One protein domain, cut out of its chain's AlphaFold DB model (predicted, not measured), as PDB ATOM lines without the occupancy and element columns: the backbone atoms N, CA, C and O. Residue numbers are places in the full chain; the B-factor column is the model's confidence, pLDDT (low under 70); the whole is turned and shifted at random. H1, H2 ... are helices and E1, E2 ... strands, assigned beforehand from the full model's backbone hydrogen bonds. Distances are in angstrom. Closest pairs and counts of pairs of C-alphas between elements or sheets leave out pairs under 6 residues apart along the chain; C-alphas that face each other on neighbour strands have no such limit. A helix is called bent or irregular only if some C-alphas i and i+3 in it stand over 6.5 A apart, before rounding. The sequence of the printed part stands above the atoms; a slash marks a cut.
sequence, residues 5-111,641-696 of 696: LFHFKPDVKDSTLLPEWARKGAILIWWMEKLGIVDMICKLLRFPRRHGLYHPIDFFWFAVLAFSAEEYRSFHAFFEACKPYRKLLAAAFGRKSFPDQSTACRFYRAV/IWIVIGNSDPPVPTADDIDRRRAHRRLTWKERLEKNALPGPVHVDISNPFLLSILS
ATOM      1  N   LEU A   5      77.099  43.733  40.108       73.31
ATOM      2  CA  LEU A   5      76.129  42.664  40.332       73.31
ATOM      3  C   LEU A   5      76.359  41.590  39.268       73.31
ATOM      4  O   LEU A   5      76.295  41.895  38.077       73.31
ATOM      5  N   PHE A   6      76.671  40.369  39.705       76.56
ATOM      6  CA  PHE A   6      76.963  39.241  38.823       76.56
ATOM      7  C   PHE A   6      75.721  38.363  38.643       76.56
ATOM      8  O   PHE A   6      75.118  37.958  39.636       76.56
ATOM      9  N   HIS A   7      75.366  38.038  37.396       74.81
ATOM     10  CA  HIS A   7      74.177  37.230  37.071       74.81
ATOM     11  C   HIS A   7      74.500  36.097  36.089       74.81
ATOM     12  O   HIS A   7      75.526  36.109  35.400       74.81
ATOM     13  N   PHE A   8      73.608  35.105  36.008       70.38
ATOM     14  CA  PHE A   8      73.714  33.990  35.064       70.38
ATOM     15  C   PHE A   8      72.789  34.194  33.857       70.38
ATOM     16  O   PHE A   8      71.582  33.995  33.971       70.38
ATOM     17  N   LYS A   9      73.396  34.501  32.701       57.28
ATOM     18  CA  LYS A   9      72.772  34.924  31.427       57.28
ATOM     19  C   LYS A   9      72.014  36.271  31.484       57.28
ATOM     20  O   LYS A   9      71.253  36.504  32.417       57.28
ATOM     21  N   PRO A  10      72.137  37.117  30.443       51.84
ATOM     22  CA  PRO A  10      71.235  38.245  30.243       51.84
ATOM     23  C   PRO A  10      69.884  37.788  29.669       51.84
ATOM     24  O   PRO A  10      69.844  36.992  28.733       51.84
ATOM     25  N   ASP A  11      68.805  38.406  30.147       50.75
ATOM     26  CA  ASP A  11      67.540  38.596  29.405       50.75
ATOM     27  C   ASP A  11      67.394  40.083  28.990       50.75
ATOM     28  O   ASP A  11      66.316  40.665  28.898       50.75
ATOM     29  N   VAL A  12      68.546  40.755  28.844       54.78
ATOM     30  CA  VAL A  12      68.684  42.214  28.911       54.78
ATOM     31  C   VAL A  12      69.122  42.781  27.561       54.78
ATOM     32  O   VAL A  12      70.226  42.512  27.067       54.78
ATOM     33  N   LYS A  13      68.243  43.608  26.981       54.12
ATOM     34  CA  LYS A  13      68.544  44.474  25.830       54.12
ATOM     35  C   LYS A  13      69.660  45.463  26.204       54.12
ATOM     36  O   LYS A  13      69.815  45.809  27.368       54.12
ATOM     37  N   ASP A  14      70.444  45.888  25.218       64.56
ATOM     38  CA  ASP A  14      71.600  46.798  25.356       64.56
ATOM     39  C   ASP A  14      72.845  46.224  26.079       64.56
ATOM     40  O   ASP A  14      73.806  46.944  26.364       64.56
ATOM     41  N   SER A  15      72.898  44.907  26.315       73.88
ATOM     42  CA  SER A  15      74.101  44.229  26.819       73.88
ATOM     43  C   SER A  15      75.219  44.143  25.762       73.88
ATOM     44  O   SER A  15      74.982  43.822  24.597       73.88
ATOM     45  N   THR A  16      76.475  44.418  26.150       86.88
ATOM     46  CA  THR A  16      77.637  44.368  25.233       86.88
ATOM     47  C   THR A  16      78.627  43.270  25.630       86.88
ATOM     48  O   THR A  16      79.096  43.227  26.766       86.88
ATOM     49  N   LEU A  17      78.986  42.399  24.677       91.38
ATOM     50  CA  LEU A  17      79.934  41.296  24.872       91.38
ATOM     51  C   LEU A  17      81.389  41.791  24.968       91.38
ATOM     52  O   LEU A  17      81.881  42.503  24.090       91.38
ATOM     53  N   LEU A  18      82.110  41.350  25.998       93.75
ATOM     54  CA  LEU A  18      83.534  41.627  26.187       93.75
ATOM     55  C   LEU A  18      84.399  40.811  25.189       93.75
ATOM     56  O   LEU A  18      84.181  39.595  25.052       93.75
ATOM     57  N   PRO A  19      85.392  41.421  24.501       95.44
ATOM     58  CA  PRO A  19      86.260  40.708  23.560       95.44
ATOM     59  C   PRO A  19      87.064  39.608  24.264       95.44
ATOM     60  O   PRO A  19      87.448  39.752  25.424       95.44
ATOM     61  N   GLU A  20      87.314  38.504  23.557       95.00
ATOM     62  CA  GLU A  20      87.847  37.255  24.123       95.00
ATOM     63  C   GLU A  20      89.143  37.448  24.928       95.00
ATOM     64  O   GLU A  20      89.221  37.022  26.083       95.00
ATOM     65  N   TRP A  21      90.111  38.183  24.373       95.38
ATOM     66  CA  TRP A  21      91.396  38.476  25.016       95.38
ATOM     67  C   TRP A  21      91.275  39.223  26.352       95.38
ATOM     68  O   TRP A  21      92.143  39.094  27.216       95.38
ATOM     69  N   ALA A  22      90.201  39.991  26.560       96.38
ATOM     70  CA  ALA A  22      89.994  40.762  27.784       96.38
ATOM     71  C   ALA A  22      89.379  39.924  28.916       96.38
ATOM     72  O   ALA A  22      89.515  40.287  30.085       96.38
ATOM     73  N   ARG A  23      88.714  38.802  28.599       96.31
ATOM     74  CA  ARG A  23      87.900  38.040  29.566       96.31
ATOM     75  C   ARG A  23      88.731  37.476  30.712       96.31
ATOM     76  O   ARG A  23      88.370  37.670  31.870       96.31
ATOM     77  N   LYS A  24      89.889  36.881  30.402       97.19
ATOM     78  CA  LYS A  24      90.858  36.385  31.398       97.19
ATOM     79  C   LYS A  24      91.277  37.487  32.377       97.19
ATOM     80  O   LYS A  24      91.254  37.276  33.586       97.19
ATOM     81  N   GLY A  25      91.601  38.674  31.862       97.31
ATOM     82  CA  GLY A  25      92.002  39.814  32.688       97.31
ATOM     83  C   GLY A  25      90.858  40.382  33.526       97.31
ATOM     84  O   GLY A  25      91.075  40.721  34.683       97.31
ATOM     85  N   ALA A  26      89.634  40.419  32.994       96.75
ATOM     86  CA  ALA A  26      88.459  40.850  33.748       96.75
ATOM     87  C   ALA A  26      88.156  39.916  34.934       96.75
ATOM     88  O   ALA A  26      88.042  40.385  36.064       96.75
ATOM     89  N   ILE A  27      88.143  38.599  34.693       96.81
ATOM     90  CA  ILE A  27      87.977  37.566  35.730       96.81
ATOM     91  C   ILE A  27      89.066  37.692  36.804       96.81
ATOM     92  O   ILE A  27      88.762  37.683  37.995       96.81
ATOM     93  N   LEU A  28      90.330  37.860  36.396       97.31
ATOM     94  CA  LEU A  28      91.447  38.049  37.326       97.31
ATOM     95  C   LEU A  28      91.311  39.329  38.161       97.31
ATOM     96  O   LEU A  28      91.611  39.298  39.351       97.31
ATOM     97  N   ILE A  29      90.822  40.429  37.584       96.44
ATOM     98  CA  ILE A  29      90.572  41.676  38.320       96.44
ATOM     99  C   ILE A  29      89.471  41.490  39.367       96.44
ATOM    100  O   ILE A  29      89.664  41.880  40.516       96.44
ATOM    101  N   TRP A  30      88.344  40.871  39.016       95.25
ATOM    102  CA  TRP A  30      87.254  40.631  39.970       95.25
ATOM    103  C   TRP A  30      87.660  39.633  41.069       95.25
ATOM    104  O   TRP A  30      87.308  39.807  42.236       95.25
ATOM    105  N   TRP A  31      88.503  38.651  40.741       94.75
ATOM    106  CA  TRP A  31      89.127  37.777  41.735       94.75
ATOM    107  C   TRP A  31      90.096  38.540  42.663       94.75
ATOM    108  O   TRP A  31      90.087  38.343  43.877       94.75
ATOM    109  N   MET A  32      90.884  39.483  42.134       95.81
ATOM    110  CA  MET A  32      91.714  40.389  42.942       95.81
ATOM    111  C   MET A  32      90.878  41.325  43.838       95.81
ATOM    112  O   MET A  32      91.323  41.675  44.932       95.81
ATOM    113  N   GLU A  33      89.671  41.722  43.423       93.69
ATOM    114  CA  GLU A  33      88.731  42.467  44.277       93.69
ATOM    115  C   GLU A  33      88.277  41.604  45.465       93.69
ATOM    116  O   GLU A  33      88.386  42.050  46.608       93.69
ATOM    117  N   LYS A  34      87.897  40.339  45.226       91.19
ATOM    118  CA  LYS A  34      87.553  39.361  46.279       91.19
ATOM    119  C   LYS A  34      88.701  39.076  47.257       91.19
ATOM    120  O   LYS A  34      88.454  38.911  48.447       91.19
ATOM    121  N   LEU A  35      89.955  39.076  46.794       91.38
ATOM    122  CA  LEU A  35      91.154  38.930  47.643       91.38
ATOM    123  C   LEU A  35      91.570  40.225  48.385       91.38
ATOM    124  O   LEU A  35      92.626  40.268  49.029       91.38
ATOM    125  N   GLY A  36      90.801  41.313  48.259       94.81
ATOM    126  CA  GLY A  36      91.126  42.623  48.840       94.81
ATOM    127  C   GLY A  36      92.369  43.294  48.235       94.81
ATOM    128  O   GLY A  36      92.813  44.332  48.730       94.81
ATOM    129  N   ILE A  37      92.932  42.737  47.154       95.62
ATOM    130  CA  ILE A  37      94.135  43.249  46.480       95.62
ATOM    131  C   ILE A  37      93.870  44.654  45.933       95.62
ATOM    132  O   ILE A  37      94.718  45.530  46.054       95.62
ATOM    133  N   VAL A  38      92.681  44.918  45.392       92.56
ATOM    134  CA  VAL A  38      92.333  46.236  44.827       92.56
ATOM    135  C   VAL A  38      92.288  47.332  45.906       92.56
ATOM    136  O   VAL A  38      92.772  48.442  45.665       92.56
ATOM    137  N   ASP A  39      91.825  47.022  47.120       93.50
ATOM    138  CA  ASP A  39      91.897  47.941  48.267       93.50
ATOM    139  C   ASP A  39      93.324  48.101  48.803       93.50
ATOM    140  O   ASP A  39      93.719  49.209  49.170       93.50
ATOM    141  N   MET A  40      94.120  47.027  48.815       95.69
ATOM    142  CA  MET A  40      95.551  47.077  49.134       95.69
ATOM    143  C   MET A  40      96.296  48.007  48.164       95.69
ATOM    144  O   MET A  40      96.965  48.939  48.613       95.69
ATOM    145  N   ILE A  41      96.087  47.868  46.851       94.44
ATOM    146  CA  ILE A  41      96.655  48.758  45.828       94.44
ATOM    147  C   ILE A  41      96.191  50.205  46.059       94.44
ATOM    148  O   ILE A  41      97.004  51.129  46.032       94.44
ATOM    149  N   CYS A  42      94.910  50.424  46.370       91.69
ATOM    150  CA  CYS A  42      94.382  51.755  46.690       91.69
ATOM    151  C   CYS A  42      94.888  52.339  48.026       91.69
ATOM    152  O   CYS A  42      94.682  53.534  48.273       91.69
ATOM    153  N   LYS A  43      95.543  51.546  48.885       92.81
ATOM    154  CA  LYS A  43      96.200  51.978  50.133       92.81
ATOM    155  C   LYS A  43      97.701  52.211  49.938       92.81
ATOM    156  O   LYS A  43      98.175  53.289  50.288       92.81
ATOM    157  N   LEU A  44      98.420  51.244  49.366       94.00
ATOM    158  CA  LEU A  44      99.883  51.249  49.265       94.00
ATOM    159  C   LEU A  44     100.413  52.075  48.083       94.00
ATOM    160  O   LEU A  44     101.401  52.788  48.238       94.00
ATOM    161  N   LEU A  45      99.749  52.061  46.920       90.88
ATOM    162  CA  LEU A  45     100.237  52.706  45.688       90.88
ATOM    163  C   LEU A  45      99.949  54.227  45.657       90.88
ATOM    164  O   LEU A  45      99.513  54.785  44.647       90.88
ATOM    165  N   ARG A  46     100.168  54.913  46.788       87.69
ATOM    166  CA  ARG A  46      99.893  56.344  47.010       87.69
ATOM    167  C   ARG A  46     101.182  57.163  47.014       87.69
ATOM    168  O   ARG A  46     101.913  57.176  47.995       87.69
ATOM    169  N   PHE A  47     101.421  57.921  45.946       82.38
ATOM    170  CA  PHE A  47     102.567  58.832  45.831       82.38
ATOM    171  C   PHE A  47     102.158  60.178  45.189       82.38
ATOM    172  O   PHE A  47     101.147  60.243  44.479       82.38
ATOM    173  N   PRO A  48     102.873  61.292  45.448       71.44
ATOM    174  CA  PRO A  48     102.421  62.642  45.090       71.44
ATOM    175  C   PRO A  48     102.626  62.984  43.599       71.44
ATOM    176  O   PRO A  48     103.451  63.821  43.233       71.44
ATOM    177  N   ARG A  49     101.832  62.374  42.710       73.31
ATOM    178  CA  ARG A  49     101.873  62.618  41.258       73.31
ATOM    179  C   ARG A  49     100.505  63.026  40.687       73.31
ATOM    180  O   ARG A  49      99.447  62.674  41.199       73.31
ATOM    181  N   ARG A  50     100.523  63.826  39.610       68.19
ATOM    182  CA  ARG A  50      99.329  64.189  38.826       68.19
ATOM    183  C   ARG A  50      99.025  63.089  37.802       68.19
ATOM    184  O   ARG A  50      99.836  62.865  36.906       68.19
ATOM    185  N   HIS A  51      97.837  62.492  37.891       69.50
ATOM    186  CA  HIS A  51      97.321  61.487  36.942       69.50
ATOM    187  C   HIS A  51      96.077  61.969  36.160       69.50
ATOM    188  O   HIS A  51      95.443  61.201  35.442       69.50
ATOM    189  N   GLY A  52      95.739  63.262  36.267       77.31
ATOM    190  CA  GLY A  52      94.671  63.917  35.503       77.31
ATOM    191  C   GLY A  52      93.263  63.508  35.946       77.31
ATOM    192  O   GLY A  52      92.671  64.146  36.825       77.31
ATOM    193  N   LEU A  53      92.736  62.470  35.299       74.81
ATOM    194  CA  LEU A  53      91.436  61.858  35.584       74.81
ATOM    195  C   LEU A  53      91.571  60.568  36.411       74.81
ATOM    196  O   LEU A  53      90.688  60.272  37.207       74.81
ATOM    197  N   TYR A  54      92.677  59.839  36.247       83.75
ATOM    198  CA  TYR A  54      92.833  58.461  36.717       83.75
ATOM    199  C   TYR A  54      93.330  58.343  38.167       83.75
ATOM    200  O   TYR A  54      94.018  59.223  38.693       83.75
ATOM    201  N   HIS A  55      93.038  57.197  38.777       89.38
ATOM    202  CA  HIS A  55      93.562  56.738  40.065       89.38
ATOM    203  C   HIS A  55      94.622  55.635  39.835       89.38
ATOM    204  O   HIS A  55      94.528  54.942  38.823       89.38
ATOM    205  N   PRO A  56      95.608  55.404  40.731       91.06
ATOM    206  CA  PRO A  56      96.623  54.351  40.566       91.06
ATOM    207  C   PRO A  56      96.091  52.957  40.184       91.06
ATOM    208  O   PRO A  56      96.728  52.244  39.411       91.06
ATOM    209  N   ILE A  57      94.892  52.602  40.658       92.88
ATOM    210  CA  ILE A  57      94.225  51.335  40.327       92.88
ATOM    211  C   ILE A  57      93.868  51.189  38.836       92.88
ATOM    212  O   ILE A  57      93.918  50.084  38.306       92.88
ATOM    213  N   ASP A  58      93.602  52.294  38.130       94.62
ATOM    214  CA  ASP A  58      93.273  52.269  36.697       94.62
ATOM    215  C   ASP A  58      94.458  51.729  35.874       94.62
ATOM    216  O   ASP A  58      94.271  51.007  34.895       94.62
ATOM    217  N   PHE A  59      95.689  52.030  36.303       95.56
ATOM    218  CA  PHE A  59      96.913  51.520  35.683       95.56
ATOM    219  C   PHE A  59      97.206  50.074  36.102       95.56
ATOM    220  O   PHE A  59      97.611  49.268  35.270       95.56
ATOM    221  N   PHE A  60      96.956  49.715  37.364       96.31
ATOM    222  CA  PHE A  60      97.058  48.327  37.828       96.31
ATOM    223  C   PHE A  60      96.166  47.390  36.993       96.31
ATOM    224  O   PHE A  60      96.661  46.417  36.428       96.31
ATOM    225  N   TRP A  61      94.887  47.736  36.818       95.69
ATOM    226  CA  TRP A  61      93.957  46.983  35.971       95.69
ATOM    227  C   TRP A  61      94.377  46.952  34.496       95.69
ATOM    228  O   TRP A  61      94.311  45.894  33.871       95.69
ATOM    229  N   PHE A  62      94.870  48.067  33.947       95.94
ATOM    230  CA  PHE A  62      95.460  48.098  32.605       95.94
ATOM    231  C   PHE A  62      96.574  47.045  32.437       95.94
ATOM    232  O   PHE A  62      96.561  46.307  31.453       95.94
ATOM    233  N   ALA A  63      97.500  46.932  33.396       96.88
ATOM    234  CA  ALA A  63      98.574  45.940  33.329       96.88
ATOM    235  C   ALA A  63      98.056  44.504  33.504       96.88
ATOM    236  O   ALA A  63      98.476  43.625  32.755       96.88
ATOM    237  N   VAL A  64      97.109  44.259  34.419       97.75
ATOM    238  CA  VAL A  64      96.484  42.930  34.579       97.75
ATOM    239  C   VAL A  64      95.814  42.472  33.279       97.75
ATOM    240  O   VAL A  64      95.984  41.319  32.882       97.75
ATOM    241  N   LEU A  65      95.115  43.367  32.572       97.06
ATOM    242  CA  LEU A  65      94.546  43.075  31.252       97.06
ATOM    243  C   LEU A  65      95.639  42.819  30.205       97.06
ATOM    244  O   LEU A  65      95.554  41.826  29.488       97.06
ATOM    245  N   ALA A  66      96.679  43.658  30.145       96.50
ATOM    246  CA  ALA A  66      97.768  43.520  29.178       96.50
ATOM    247  C   ALA A  66      98.513  42.179  29.313       96.50
ATOM    248  O   ALA A  66      98.742  41.508  28.312       96.50
ATOM    249  N   PHE A  67      98.820  41.743  30.540       96.88
ATOM    250  CA  PHE A  67      99.447  40.439  30.810       96.88
ATOM    251  C   PHE A  67      98.480  39.247  30.730       96.88
ATOM    252  O   PHE A  67      98.908  38.094  30.741       96.88
ATOM    253  N   SER A  68      97.173  39.500  30.638       96.81
ATOM    254  CA  SER A  68      96.170  38.461  30.378       96.81
ATOM    255  C   SER A  68      95.884  38.269  28.888       96.81
ATOM    256  O   SER A  68      95.431  37.197  28.494       96.81
ATOM    257  N   ALA A  69      96.150  39.280  28.064       94.88
ATOM    258  CA  ALA A  69      95.881  39.281  26.633       94.88
ATOM    259  C   ALA A  69      97.088  38.723  25.849       94.88
ATOM    260  O   ALA A  69      97.819  39.460  25.190       94.88
ATOM    261  N   GLU A  70      97.284  37.403  25.957       87.88
ATOM    262  CA  GLU A  70      98.466  36.626  25.515       87.88
ATOM    263  C   GLU A  70      98.927  36.903  24.062       87.88
ATOM    264  O   GLU A  70     100.110  36.762  23.737       87.88
ATOM    265  N   GLU A  71      98.010  37.347  23.197       88.56
ATOM    266  CA  GLU A  71      98.250  37.708  21.794       88.56
ATOM    267  C   GLU A  71      99.034  39.029  21.582       88.56
ATOM    268  O   GLU A  71      99.704  39.183  20.557       88.56
ATOM    269  N   TYR A  72      99.045  39.968  22.542       91.94
ATOM    270  CA  TYR A  72      99.687  41.284  22.372       91.94
ATOM    271  C   TYR A  72     101.083  41.373  23.002       91.94
ATOM    272  O   TYR A  72     101.253  41.751  24.159       91.94
ATOM    273  N   ARG A  73     102.125  41.168  22.185       86.88
ATOM    274  CA  ARG A  73     103.549  41.207  22.605       86.88
ATOM    275  C   ARG A  73     104.089  42.566  23.081       86.88
ATOM    276  O   ARG A  73     105.282  42.706  23.336       86.88
ATOM    277  N   SER A  74     103.257  43.606  23.136       89.44
ATOM    278  CA  SER A  74     103.657  44.928  23.620       89.44
ATOM    279  C   SER A  74     102.459  45.749  24.086       89.44
ATOM    280  O   SER A  74     101.367  45.655  23.521       89.44
ATOM    281  N   PHE A  75     102.692  46.653  25.042       91.44
ATOM    282  CA  PHE A  75     101.681  47.627  25.462       91.44
ATOM    283  C   PHE A  75     101.181  48.499  24.299       91.44
ATOM    284  O   PHE A  75     100.026  48.895  24.321       91.44
ATOM    285  N   HIS A  76     101.998  48.777  23.274       91.50
ATOM    286  CA  HIS A  76     101.545  49.526  22.095       91.50
ATOM    287  C   HIS A  76     100.468  48.756  21.316       91.50
ATOM    288  O   HIS A  76      99.370  49.271  21.136       91.50
ATOM    289  N   ALA A  77     100.742  47.503  20.933       93.12
ATOM    290  CA  ALA A  77      99.767  46.661  20.233       93.12
ATOM    291  C   ALA A  77      98.482  46.461  21.063       93.12
ATOM    292  O   ALA A  77      97.374  46.573  20.542       93.12
ATOM    293  N   PHE A  78      98.632  46.272  22.376       95.00
ATOM    294  CA  PHE A  78      97.514  46.188  23.311       95.00
ATOM    295  C   PHE A  78      96.697  47.498  23.395       95.00
ATOM    296  O   PHE A  78      95.468  47.461  23.398       95.00
ATOM    297  N   PHE A  79      97.338  48.677  23.407       94.62
ATOM    298  CA  PHE A  79      96.645  49.977  23.415       94.62
ATOM    299  C   PHE A  79      95.875  50.273  22.123       94.62
ATOM    300  O   PHE A  79      94.861  50.984  22.183       94.62
ATOM    301  N   GLU A  80      96.346  49.743  20.992       94.56
ATOM    302  CA  GLU A  80      95.644  49.767  19.708       94.56
ATOM    303  C   GLU A  80      94.407  48.863  19.750       94.56
ATOM    304  O   GLU A  80      93.301  49.353  19.527       94.56
ATOM    305  N   ALA A  81      94.549  47.598  20.163       94.69
ATOM    306  CA  ALA A  81      93.424  46.672  20.335       94.69
ATOM    307  C   ALA A  81      92.374  47.169  21.347       94.69
ATOM    308  O   ALA A  81      91.172  46.970  21.167       94.69
ATOM    309  N   CYS A  82      92.800  47.903  22.380       95.38
ATOM    310  CA  CYS A  82      91.890  48.550  23.320       95.38
ATOM    311  C   CYS A  82      91.028  49.659  22.690       95.38
ATOM    312  O   CYS A  82      89.983  49.961  23.261       95.38
ATOM    313  N   LYS A  83      91.433  50.306  21.579       94.25
ATOM    314  CA  LYS A  83      90.762  51.506  21.014       94.25
ATOM    315  C   LYS A  83      89.240  51.362  20.843       94.25
ATOM    316  O   LYS A  83      88.542  52.174  21.453       94.25
ATOM    317  N   PRO A  84      88.708  50.379  20.088       95.56
ATOM    318  CA  PRO A  84      87.259  50.222  19.922       95.56
ATOM    319  C   PRO A  84      86.530  49.910  21.239       95.56
ATOM    320  O   PRO A  84      85.389  50.322  21.425       95.56
ATOM    321  N   TYR A  85      87.196  49.251  22.192       95.19
ATOM    322  CA  TYR A  85      86.571  48.762  23.423       95.19
ATOM    323  C   TYR A  85      86.766  49.668  24.652       95.19
ATOM    324  O   TYR A  85      86.301  49.312  25.730       95.19
ATOM    325  N   ARG A  86      87.413  50.846  24.554       93.12
ATOM    326  CA  ARG A  86      87.803  51.654  25.741       93.12
ATOM    327  C   ARG A  86      86.657  51.975  26.706       93.12
ATOM    328  O   ARG A  86      86.879  51.941  27.913       93.12
ATOM    329  N   LYS A  87      85.451  52.276  26.206       91.88
ATOM    330  CA  LYS A  87      84.268  52.518  27.058       91.88
ATOM    331  C   LYS A  87      83.838  51.244  27.798       91.88
ATOM    332  O   LYS A  87      83.637  51.285  29.005       91.88
ATOM    333  N   LEU A  88      83.767  50.119  27.085       93.25
ATOM    334  CA  LEU A  88      83.386  48.806  27.613       93.25
ATOM    335  C   LEU A  88      84.389  48.293  28.660       93.25
ATOM    336  O   LEU A  88      84.000  47.873  29.746       93.25
ATOM    337  N   LEU A  89      85.686  48.393  28.352       94.62
ATOM    338  CA  LEU A  89      86.782  48.024  29.250       94.62
ATOM    339  C   LEU A  89      86.784  48.884  30.518       94.62
ATOM    340  O   LEU A  89      87.004  48.357  31.599       94.62
ATOM    341  N   ALA A  90      86.512  50.188  30.415       93.62
ATOM    342  CA  ALA A  90      86.358  51.043  31.591       93.62
ATOM    343  C   ALA A  90      85.133  50.637  32.433       93.62
ATOM    344  O   ALA A  90      85.239  50.479  33.652       93.62
ATOM    345  N   ALA A  91      83.990  50.409  31.782       91.50
ATOM    346  CA  ALA A  91      82.745  50.033  32.440       91.50
ATOM    347  C   ALA A  91      82.848  48.703  33.204       91.50
ATOM    348  O   ALA A  91      82.390  48.638  34.339       91.50
ATOM    349  N   ALA A  92      83.537  47.686  32.668       91.56
ATOM    350  CA  ALA A  92      83.754  46.392  33.336       91.56
ATOM    351  C   ALA A  92      84.435  46.487  34.726       91.56
ATOM    352  O   ALA A  92      84.341  45.567  35.548       91.56
ATOM    353  N   PHE A  93      85.088  47.617  35.024       91.56
ATOM    354  CA  PHE A  93      85.716  47.911  36.319       91.56
ATOM    355  C   PHE A  93      85.074  49.113  37.036       91.56
ATOM    356  O   PHE A  93      85.655  49.683  37.959       91.56
ATOM    357  N   GLY A  94      83.859  49.501  36.633       91.12
ATOM    358  CA  GLY A  94      83.106  50.604  37.229       91.12
ATOM    359  C   GLY A  94      83.722  51.975  36.954       91.12
ATOM    360  O   GLY A  94      83.748  52.818  37.853       91.12
ATOM    361  N   ARG A  95      84.265  52.210  35.747       93.50
ATOM    362  CA  ARG A  95      84.990  53.444  35.386       93.50
ATOM    363  C   ARG A  95      84.407  54.169  34.177       93.50
ATOM    364  O   ARG A  95      83.924  53.546  33.237       93.50
ATOM    365  N   LYS A  96      84.523  55.502  34.177       92.12
ATOM    366  CA  LYS A  96      84.120  56.380  33.063       92.12
ATOM    367  C   LYS A  96      85.088  56.304  31.874       92.12
ATOM    368  O   LYS A  96      84.682  56.521  30.736       92.12
ATOM    369  N   SER A  97      86.373  56.058  32.134       92.19
ATOM    370  CA  SER A  97      87.430  56.064  31.116       92.19
ATOM    371  C   SER A  97      88.563  55.080  31.416       92.19
ATOM    372  O   SER A  97      88.927  54.856  32.574       92.19
ATOM    373  N   PHE A  98      89.127  54.520  30.346       92.81
ATOM    374  CA  PHE A  98      90.292  53.636  30.364       92.81
ATOM    375  C   PHE A  98      91.579  54.448  30.129       92.81
ATOM    376  O   PHE A  98      91.527  55.382  29.323       92.81
ATOM    377  N   PRO A  99      92.724  54.121  30.766       92.94
ATOM    378  CA  PRO A  99      93.981  54.841  30.565       92.94
ATOM    379  C   PRO A  99      94.406  54.978  29.099       92.94
ATOM    380  O   PRO A  99      94.253  54.059  28.296       92.94
ATOM    381  N   ASP A 100      95.022  56.113  28.763       90.38
ATOM    382  CA  ASP A 100      95.773  56.275  27.517       90.38
ATOM    383  C   ASP A 100      97.258  55.914  27.707       90.38
ATOM    384  O   ASP A 100      97.808  56.024  28.808       90.38
ATOM    385  N   GLN A 101      97.930  55.547  26.612       91.31
ATOM    386  CA  GLN A 101      99.341  55.150  26.613       91.31
ATOM    387  C   GLN A 101     100.266  56.206  27.223       91.31
ATOM    388  O   GLN A 101     101.141  55.876  28.025       91.31
ATOM    389  N   SER A 102     100.073  57.483  26.884       90.50
ATOM    390  CA  SER A 102     100.942  58.550  27.379       90.50
ATOM    391  C   SER A 102     100.786  58.738  28.890       90.50
ATOM    392  O   SER A 102     101.775  58.971  29.586       90.50
ATOM    393  N   THR A 103      99.576  58.574  29.431       91.38
ATOM    394  CA  THR A 103      99.337  58.658  30.877       91.38
ATOM    395  C   THR A 103      99.790  57.405  31.619       91.38
ATOM    396  O   THR A 103     100.384  57.555  32.685       91.38
ATOM    397  N   ALA A 104      99.635  56.205  31.054       92.38
ATOM    398  CA  ALA A 104     100.194  54.979  31.628       92.38
ATOM    399  C   ALA A 104     101.732  55.034  31.701       92.38
ATOM    400  O   ALA A 104     102.312  54.845  32.770       92.38
ATOM    401  N   CYS A 105     102.414  55.423  30.619       91.00
ATOM    402  CA  CYS A 105     103.867  55.617  30.638       91.00
ATOM    403  C   CYS A 105     104.305  56.715  31.631       91.00
ATOM    404  O   CYS A 105     105.339  56.572  32.286       91.00
ATOM    405  N   ARG A 106     103.521  57.794  31.796       91.12
ATOM    406  CA  ARG A 106     103.756  58.830  32.826       91.12
ATOM    407  C   ARG A 106     103.452  58.364  34.255       91.12
ATOM    408  O   ARG A 106     103.988  58.970  35.182       91.12
ATOM    409  N   PHE A 107     102.607  57.350  34.441       93.94
ATOM    410  CA  PHE A 107     102.351  56.719  35.735       93.94
ATOM    411  C   PHE A 107     103.555  55.871  36.151       93.94
ATOM    412  O   PHE A 107     104.207  56.209  37.134       93.94
ATOM    413  N   TYR A 108     103.921  54.851  35.366       94.12
ATOM    414  CA  TYR A 108     104.991  53.913  35.738       94.12
ATOM    415  C   TYR A 108     106.370  54.569  35.865       94.12
ATOM    416  O   TYR A 108     107.152  54.184  36.727       94.12
ATOM    417  N   ARG A 109     106.665  55.610  35.074       91.62
ATOM    418  CA  ARG A 109     107.899  56.410  35.224       91.62
ATOM    419  C   ARG A 109     107.956  57.248  36.510       91.62
ATOM    420  O   ARG A 109     108.994  57.842  36.775       91.62
ATOM    421  N   ALA A 110     106.865  57.344  37.266       92.50
ATOM    422  CA  ALA A 110     106.765  58.152  38.480       92.50
ATOM    423  C   ALA A 110     106.558  57.327  39.764       92.50
ATOM    424  O   ALA A 110     106.443  57.930  40.828       92.50
ATOM    425  N   VAL A 111     106.498  55.992  39.676       93.81
ATOM    426  CA  VAL A 111     106.370  55.091  40.834       93.81
ATOM    427  C   VAL A 111     107.715  55.025  41.582       93.81
ATOM    428  O   VAL A 111     108.701  54.601  40.969       93.81
ATOM    429  N   ILE A 641      81.078  37.020  28.546       93.25
ATOM    430  CA  ILE A 641      80.955  38.052  29.575       93.25
ATOM    431  C   ILE A 641      80.224  39.222  28.937       93.25
ATOM    432  O   ILE A 641      80.766  39.839  28.015       93.25
ATOM    433  N   TRP A 642      79.035  39.540  29.430       93.19
ATOM    434  CA  TRP A 642      78.293  40.725  29.014       93.19
ATOM    435  C   TRP A 642      78.402  41.804  30.083       93.19
ATOM    436  O   TRP A 642      78.364  41.519  31.277       93.19
ATOM    437  N   ILE A 643      78.554  43.049  29.642       90.38
ATOM    438  CA  ILE A 643      78.521  44.227  30.505       90.38
ATOM    439  C   ILE A 643      77.264  45.017  30.148       90.38
ATOM    440  O   ILE A 643      77.091  45.401  28.986       90.38
ATOM    441  N   VAL A 644      76.420  45.287  31.142       88.31
ATOM    442  CA  VAL A 644      75.310  46.241  31.033       88.31
ATOM    443  C   VAL A 644      75.663  47.478  31.850       88.31
ATOM    444  O   VAL A 644      75.986  47.402  33.040       88.31
ATOM    445  N   ILE A 645      75.621  48.631  31.187       84.19
ATOM    446  CA  ILE A 645      75.864  49.940  31.792       84.19
ATOM    447  C   ILE A 645      74.506  50.517  32.181       84.19
ATOM    448  O   ILE A 645      73.684  50.777  31.308       84.19
ATOM    449  N   GLY A 646      74.268  50.735  33.476       78.94
ATOM    450  CA  GLY A 646      73.044  51.397  33.922       78.94
ATOM    451  C   GLY A 646      72.984  52.834  33.402       78.94
ATOM    452  O   GLY A 646      73.803  53.666  33.809       78.94
ATOM    453  N   ASN A 647      72.013  53.130  32.529       68.56
ATOM    454  CA  ASN A 647      71.739  54.487  32.052       68.56
ATOM    455  C   ASN A 647      71.423  55.390  33.248       68.56
ATOM    456  O   ASN A 647      70.366  55.311  33.865       68.56
ATOM    457  N   SER A 648      72.406  56.210  33.595       69.88
ATOM    458  CA  SER A 648      72.393  57.135  34.717       69.88
ATOM    459  C   SER A 648      73.066  58.405  34.229       69.88
ATOM    460  O   SER A 648      74.278  58.422  33.989       69.88
ATOM    461  N   ASP A 649      72.268  59.450  34.012       69.62
ATOM    462  CA  ASP A 649      72.793  60.715  33.516       69.62
ATOM    463  C   ASP A 649      73.865  61.245  34.477       69.62
ATOM    464  O   ASP A 649      73.655  61.281  35.696       69.62
ATOM    465  N   PRO A 650      75.053  61.625  33.972       67.94
ATOM    466  CA  PRO A 650      76.094  62.159  34.827       67.94
ATOM    467  C   PRO A 650      75.595  63.484  35.424       67.94
ATOM    468  O   PRO A 650      75.207  64.368  34.656       67.94
ATOM    469  N   PRO A 651      75.628  63.669  36.759       70.31
ATOM    470  CA  PRO A 651      75.117  64.886  37.379       70.31
ATOM    471  C   PRO A 651      75.817  66.115  36.792       70.31
ATOM    472  O   PRO A 651      77.055  66.166  36.719       70.31
ATOM    473  N   VAL A 652      75.005  67.079  36.346       75.88
ATOM    474  CA  VAL A 652      75.462  68.285  35.647       75.88
ATOM    475  C   VAL A 652      76.476  69.019  36.533       75.88
ATOM    476  O   VAL A 652      76.142  69.362  37.667       75.88
ATOM    477  N   PRO A 653      77.722  69.249  36.073       73.12
ATOM    478  CA  PRO A 653      78.733  69.899  36.896       73.12
ATOM    479  C   PRO A 653      78.348  71.344  37.213       73.12
ATOM    480  O   PRO A 653      78.067  72.123  36.304       73.12
ATOM    481  N   THR A 654      78.413  71.720  38.488       79.56
ATOM    482  CA  THR A 654      78.312  73.126  38.905       79.56
ATOM    483  C   THR A 654      79.545  73.942  38.464       79.56
ATOM    484  O   THR A 654      80.570  73.391  38.054       79.56
ATOM    485  N   ALA A 655      79.491  75.274  38.569       75.25
ATOM    486  CA  ALA A 655      80.678  76.110  38.353       75.25
ATOM    487  C   ALA A 655      81.796  75.776  39.369       75.25
ATOM    488  O   ALA A 655      82.947  75.555  38.984       75.25
ATOM    489  N   ASP A 656      81.429  75.611  40.643       72.56
ATOM    490  CA  ASP A 656      82.337  75.202  41.722       72.56
ATOM    491  C   ASP A 656      82.941  73.811  41.491       72.56
ATOM    492  O   ASP A 656      84.122  73.592  41.770       72.56
ATOM    493  N   ASP A 657      82.174  72.864  40.940       67.75
ATOM    494  CA  ASP A 657      82.700  71.578  40.477       67.75
ATOM    495  C   ASP A 657      83.820  71.772  39.458       67.75
ATOM    496  O   ASP A 657      84.852  71.110  39.553       67.75
ATOM    497  N   ILE A 658      83.630  72.644  38.467       69.31
ATOM    498  CA  ILE A 658      84.601  72.862  37.391       69.31
ATOM    499  C   ILE A 658      85.908  73.425  37.965       69.31
ATOM    500  O   ILE A 658      86.982  72.894  37.653       69.31
ATOM    501  N   ASP A 659      85.846  74.406  38.867       68.75
ATOM    502  CA  ASP A 659      87.047  74.985  39.477       68.75
ATOM    503  C   ASP A 659      87.687  74.096  40.558       68.75
ATOM    504  O   ASP A 659      88.917  73.973  40.594       68.75
ATOM    505  N   ARG A 660      86.912  73.325  41.336       65.75
ATOM    506  CA  ARG A 660      87.467  72.238  42.174       65.75
ATOM    507  C   ARG A 660      88.144  71.156  41.326       65.75
ATOM    508  O   ARG A 660      89.232  70.691  41.674       65.75
ATOM    509  N   ARG A 661      87.563  70.780  40.179       65.62
ATOM    510  CA  ARG A 661      88.133  69.792  39.239       65.62
ATOM    511  C   ARG A 661      89.415  70.308  38.576       65.62
ATOM    512  O   ARG A 661      90.312  69.489  38.354       65.62
ATOM    513  N   ARG A 662      89.529  71.622  38.317       67.38
ATOM    514  CA  ARG A 662      90.762  72.323  37.886       67.38
ATOM    515  C   ARG A 662      91.806  72.396  39.010       67.38
ATOM    516  O   ARG A 662      92.999  72.224  38.753       67.38
ATOM    517  N   ALA A 663      91.393  72.536  40.269       68.62
ATOM    518  CA  ALA A 663      92.261  72.575  41.451       68.62
ATOM    519  C   ALA A 663      92.861  71.202  41.863       68.62
ATOM    520  O   ALA A 663      93.039  70.927  43.051       68.62
ATOM    521  N   HIS A 664      93.259  70.357  40.897       63.12
ATOM    522  CA  HIS A 664      93.717  68.957  41.041       63.12
ATOM    523  C   HIS A 664      94.658  68.631  42.225       63.12
ATOM    524  O   HIS A 664      94.715  67.476  42.641       63.12
ATOM    525  N   ARG A 665      95.446  69.591  42.737       65.19
ATOM    526  CA  ARG A 665      96.331  69.381  43.903       65.19
ATOM    527  C   ARG A 665      95.563  69.218  45.223       65.19
ATOM    528  O   ARG A 665      96.092  68.567  46.114       65.19
ATOM    529  N   ARG A 666      94.358  69.794  45.343       74.56
ATOM    530  CA  ARG A 666      93.555  69.825  46.580       74.56
ATOM    531  C   ARG A 666      92.684  68.579  46.792       74.56
ATOM    532  O   ARG A 666      92.287  68.327  47.918       74.56
ATOM    533  N   LEU A 667      92.431  67.790  45.743       79.81
ATOM    534  CA  LEU A 667      91.605  66.578  45.828       79.81
ATOM    535  C   LEU A 667      92.272  65.500  46.696       79.81
ATOM    536  O   LEU A 667      93.428  65.126  46.448       79.81
ATOM    537  N   THR A 668      91.514  64.952  47.641       86.44
ATOM    538  CA  THR A 668      91.841  63.769  48.450       86.44
ATOM    539  C   THR A 668      91.954  62.501  47.595       86.44
ATOM    540  O   THR A 668      91.559  62.464  46.428       86.44
ATOM    541  N   TRP A 669      92.479  61.413  48.168       83.81
ATOM    542  CA  TRP A 669      92.524  60.115  47.478       83.81
ATOM    543  C   TRP A 669      91.130  59.550  47.163       83.81
ATOM    544  O   TRP A 669      90.960  58.948  46.105       83.81
ATOM    545  N   LYS A 670      90.130  59.806  48.021       87.69
ATOM    546  CA  LYS A 670      88.734  59.399  47.799       87.69
ATOM    547  C   LYS A 670      88.144  60.105  46.571       87.69
ATOM    548  O   LYS A 670      87.772  59.434  45.612       87.69
ATOM    549  N   GLU A 671      88.209  61.437  46.525       87.31
ATOM    550  CA  GLU A 671      87.714  62.223  45.382       87.31
ATOM    551  C   GLU A 671      88.436  61.865  44.068       87.31
ATOM    552  O   GLU A 671      87.822  61.835  43.002       87.31
ATOM    553  N   ARG A 672      89.743  61.553  44.114       85.31
ATOM    554  CA  ARG A 672      90.500  61.078  42.936       85.31
ATOM    555  C   ARG A 672      90.010  59.721  42.431       85.31
ATOM    556  O   ARG A 672      89.952  59.523  41.220       85.31
ATOM    557  N   LEU A 673      89.677  58.795  43.332       86.81
ATOM    558  CA  LEU A 673      89.097  57.503  42.968       86.81
ATOM    559  C   LEU A 673      87.700  57.692  42.354       86.81
ATOM    560  O   LEU A 673      87.413  57.107  41.308       86.81
ATOM    561  N   GLU A 674      86.871  58.545  42.951       88.81
ATOM    562  CA  GLU A 674      85.490  58.827  42.530       88.81
ATOM    563  C   GLU A 674      85.404  59.594  41.200       88.81
ATOM    564  O   GLU A 674      84.507  59.337  40.393       88.81
ATOM    565  N   LYS A 675      86.377  60.464  40.891       87.12
ATOM    566  CA  LYS A 675      86.403  61.268  39.653       87.12
ATOM    567  C   LYS A 675      86.203  60.422  38.384       87.12
ATOM    568  O   LYS A 675      85.367  60.765  37.543       87.12
ATOM    569  N   ASN A 676      86.914  59.294  38.277       90.19
ATOM    570  CA  ASN A 676      86.794  58.330  37.172       90.19
ATOM    571  C   ASN A 676      85.837  57.154  37.475       90.19
ATOM    572  O   ASN A 676      85.721  56.261  36.645       90.19
ATOM    573  N   ALA A 677      85.137  57.115  38.616       90.44
ATOM    574  CA  ALA A 677      84.144  56.067  38.898       90.44
ATOM    575  C   ALA A 677      82.862  56.273  38.075       90.44
ATOM    576  O   ALA A 677      82.439  57.410  37.868       90.44
ATOM    577  N   LEU A 678      82.253  55.197  37.585       89.75
ATOM    578  CA  LEU A 678      80.986  55.232  36.852       89.75
ATOM    579  C   LEU A 678      79.834  55.605  37.817       89.75
ATOM    580  O   LEU A 678      79.863  55.123  38.953       89.75
ATOM    581  N   PRO A 679      78.877  56.477  37.425       83.69
ATOM    582  CA  PRO A 679      77.860  56.991  38.348       83.69
ATOM    583  C   PRO A 679      76.825  55.934  38.765       83.69
ATOM    584  O   PRO A 679      76.497  55.856  39.945       83.69
ATOM    585  N   GLY A 680      76.339  55.121  37.825       83.06
ATOM    586  CA  GLY A 680      75.425  54.006  38.085       83.06
ATOM    587  C   GLY A 680      76.129  52.659  38.298       83.06
ATOM    588  O   GLY A 680      77.341  52.551  38.079       83.06
ATOM    589  N   PRO A 681      75.377  51.621  38.718       84.69
ATOM    590  CA  PRO A 681      75.884  50.261  38.876       84.69
ATOM    591  C   PRO A 681      76.310  49.640  37.539       84.69
ATOM    592  O   PRO A 681      75.917  50.084  36.457       84.69
ATOM    593  N   VAL A 682      77.100  48.568  37.630       85.88
ATOM    594  CA  VAL A 682      77.493  47.742  36.480       85.88
ATOM    595  C   VAL A 682      76.982  46.329  36.707       85.88
ATOM    596  O   VAL A 682      77.341  45.692  37.699       85.88
ATOM    597  N   HIS A 683      76.164  45.836  35.783       87.19
ATOM    598  CA  HIS A 683      75.724  44.446  35.792       87.19
ATOM    599  C   HIS A 683      76.662  43.654  34.876       87.19
ATOM    600  O   HIS A 683      77.061  44.138  33.810       87.19
ATOM    601  N   VAL A 684      77.086  42.486  35.351       87.94
ATOM    602  CA  VAL A 684      78.122  41.664  34.723       87.94
ATOM    603  C   VAL A 684      77.604  40.239  34.614       87.94
ATOM    604  O   VAL A 684      77.636  39.476  35.580       87.94
ATOM    605  N   ASP A 685      77.141  39.869  33.429       87.19
ATOM    606  CA  ASP A 685      76.537  38.559  33.214       87.19
ATOM    607  C   ASP A 685      77.616  37.591  32.727       87.19
ATOM    608  O   ASP A 685      78.368  37.890  31.793       87.19
ATOM    609  N   ILE A 686      77.722  36.427  33.371       89.69
ATOM    610  CA  ILE A 686      78.793  35.453  33.128       89.69
ATOM    611  C   ILE A 686      78.168  34.130  32.686       89.69
ATOM    612  O   ILE A 686      77.361  33.535  33.400       89.69
ATOM    613  N   SER A 687      78.545  33.632  31.503       90.19
ATOM    614  CA  SER A 687      77.949  32.413  30.928       90.19
ATOM    615  C   SER A 687      78.385  31.109  31.607       90.19
ATOM    616  O   SER A 687      77.882  30.042  31.259       90.19
ATOM    617  N   ASN A 688      79.370  31.167  32.504       91.94
ATOM    618  CA  ASN A 688      80.021  30.007  33.094       91.94
ATOM    619  C   ASN A 688      79.712  29.912  34.601       91.94
ATOM    620  O   ASN A 688      80.109  30.807  35.351       91.94
ATOM    621  N   PRO A 689      79.053  28.834  35.067       88.00
ATOM    622  CA  PRO A 689      78.579  28.745  36.447       88.00
ATOM    623  C   PRO A 689      79.705  28.550  37.471       88.00
ATOM    624  O   PRO A 689      79.543  28.972  38.610       88.00
ATOM    625  N   PHE A 690      80.852  27.968  37.090       90.75
ATOM    626  CA  PHE A 690      82.015  27.852  37.980       90.75
ATOM    627  C   PHE A 690      82.691  29.212  38.199       90.75
ATOM    628  O   PHE A 690      83.045  29.555  39.322       90.75
ATOM    629  N   LEU A 691      82.844  30.015  37.141       89.62
ATOM    630  CA  LEU A 691      83.365  31.375  37.292       89.62
ATOM    631  C   LEU A 691      82.396  32.267  38.070       89.62
ATOM    632  O   LEU A 691      82.843  33.063  38.887       89.62
ATOM    633  N   LEU A 692      81.087  32.106  37.862       87.69
ATOM    634  CA  LEU A 692      80.087  32.805  38.661       87.69
ATOM    635  C   LEU A 692      80.158  32.384  40.138       87.69
ATOM    636  O   LEU A 692      80.216  33.253  40.996       87.69
ATOM    637  N   SER A 693      80.234  31.088  40.459       90.62
ATOM    638  CA  SER A 693      80.222  30.622  41.856       90.62
ATOM    639  C   SER A 693      81.463  31.005  42.671       90.62
ATOM    640  O   SER A 693      81.365  31.077  43.893       90.62
ATOM    641  N   ILE A 694      82.605  31.291  42.030       87.81
ATOM    642  CA  ILE A 694      83.780  31.862  42.715       87.81
ATOM    643  C   ILE A 694      83.773  33.402  42.756       87.81
ATOM    644  O   ILE A 694      84.475  33.983  43.580       87.81
ATOM    645  N   LEU A 695      83.026  34.077  41.875       85.94
ATOM    646  CA  LEU A 695      82.943  35.546  41.822       85.94
ATOM    647  C   LEU A 695      81.751  36.128  42.601       85.94
ATOM    648  O   LEU A 695      81.785  37.317  42.931       85.94
ATOM    649  N   SER A 696      80.747  35.310  42.924       83.12
ATOM    650  CA  SER A 696      79.645  35.627  43.848       83.12
ATOM    651  C   SER A 696      80.118  35.832  45.280       83.12
ATOM    652  O   SER A 696      79.641  36.807  45.899       83.12
TER     653      SER A 696
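What this domain is: This is residues 5 to 111 and 641 to 696 of the 696 residues of an uncharacterized protein of Candidatus Aenigmarchaeota archaeon (UniProt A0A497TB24). A small three-stranded sheet, E1, E3 and E2, forms a wall at one side of a body of mostly short, crossed helices; H5 and H9 pack on one face of the sheet, H5 and H3 lie nearest the middle of the body, and H1, which only grazes the sheet, packs on H3, as does H2. From E2 the chain runs out to H7, where residues 654 to 660 stick out, then folds back through H8 to E3. The printed part has 163 residues with nine named helices and three named strands, in the order E1 H1 H2 H3 H4 H5 H6 E2 H7 H8 E3 H9. The mixed sheet runs E1 E3 E2, and the class is mostly helix. The whole is compact, with a radius of gyration of the C-alphas of 16.3 A and spans of 45 by 37 by 30 A.

Where its parts are: E1 is residues 5 to 7, beginning at C-alpha 5 (76.129, 42.664, 40.332). E3 is residues 682 to 686, 12.8 A long, and E2 is 641 to 645, 13.1 A. H1, residues 20 to 34, spans 22.3 A from C-alpha 20 (87.847, 37.255, 24.123); it is irregular, but only just, with C-alphas 21 and 24 6.7 A apart. H3, residues 56 to 68, spans 18.9 A. The shorter helices are H2 (37 to 44), H4 (75 to 81), H5 (86 to 91), H6 (101 to 108), H7 (655 to 662), H8 (669 to 675) and H9 (689 to 695), which ends at C-alpha 695 (82.943, 35.546, 41.822).

How they stand to each other: E1 and E3 are parallel, with N 684 and O 5 2.9 A apart; E3 and E2 are antiparallel, with N 642 and O 685 3.0 A apart. H5 is on the sheet at a height of 9.3 A; its closest C-alphas to E2 are Ala 91 and Ile 645, 6.9 A. H9 is on the same face, at 7.9 A. H1 only grazes the sheet, with residues 20 to 27. H1 touches H3, C-alphas of Gly 25 and Leu 65 at 4.4 A, at a steep tilt of 48 degrees, opposite ways. H2 and H3 form a hairpin, closest at C-alphas 42 and 57, 6.4 A. H4 and H6 only just touch, with 3 pairs of C-alphas within 8 A. H3 and H8 are near each other; H7 touches no helix. Every O i to N i+4 pair is within hydrogen-bond range in H2 to H9; in H1, 9 of 11 are.

The domain as a whole: The C-alphas farthest apart, of Ala 655 and Phe 690, are 48.3 A apart. Residues 112 to 640 are not printed; the gap across this cut is 32.6 A. The links E1 to H1 and H2 to H3 are long. Mean pLDDT of the printed part is 86.3; residues 9 to 14, 50 to 51, 647 to 650 and 657 to 665 are under 70.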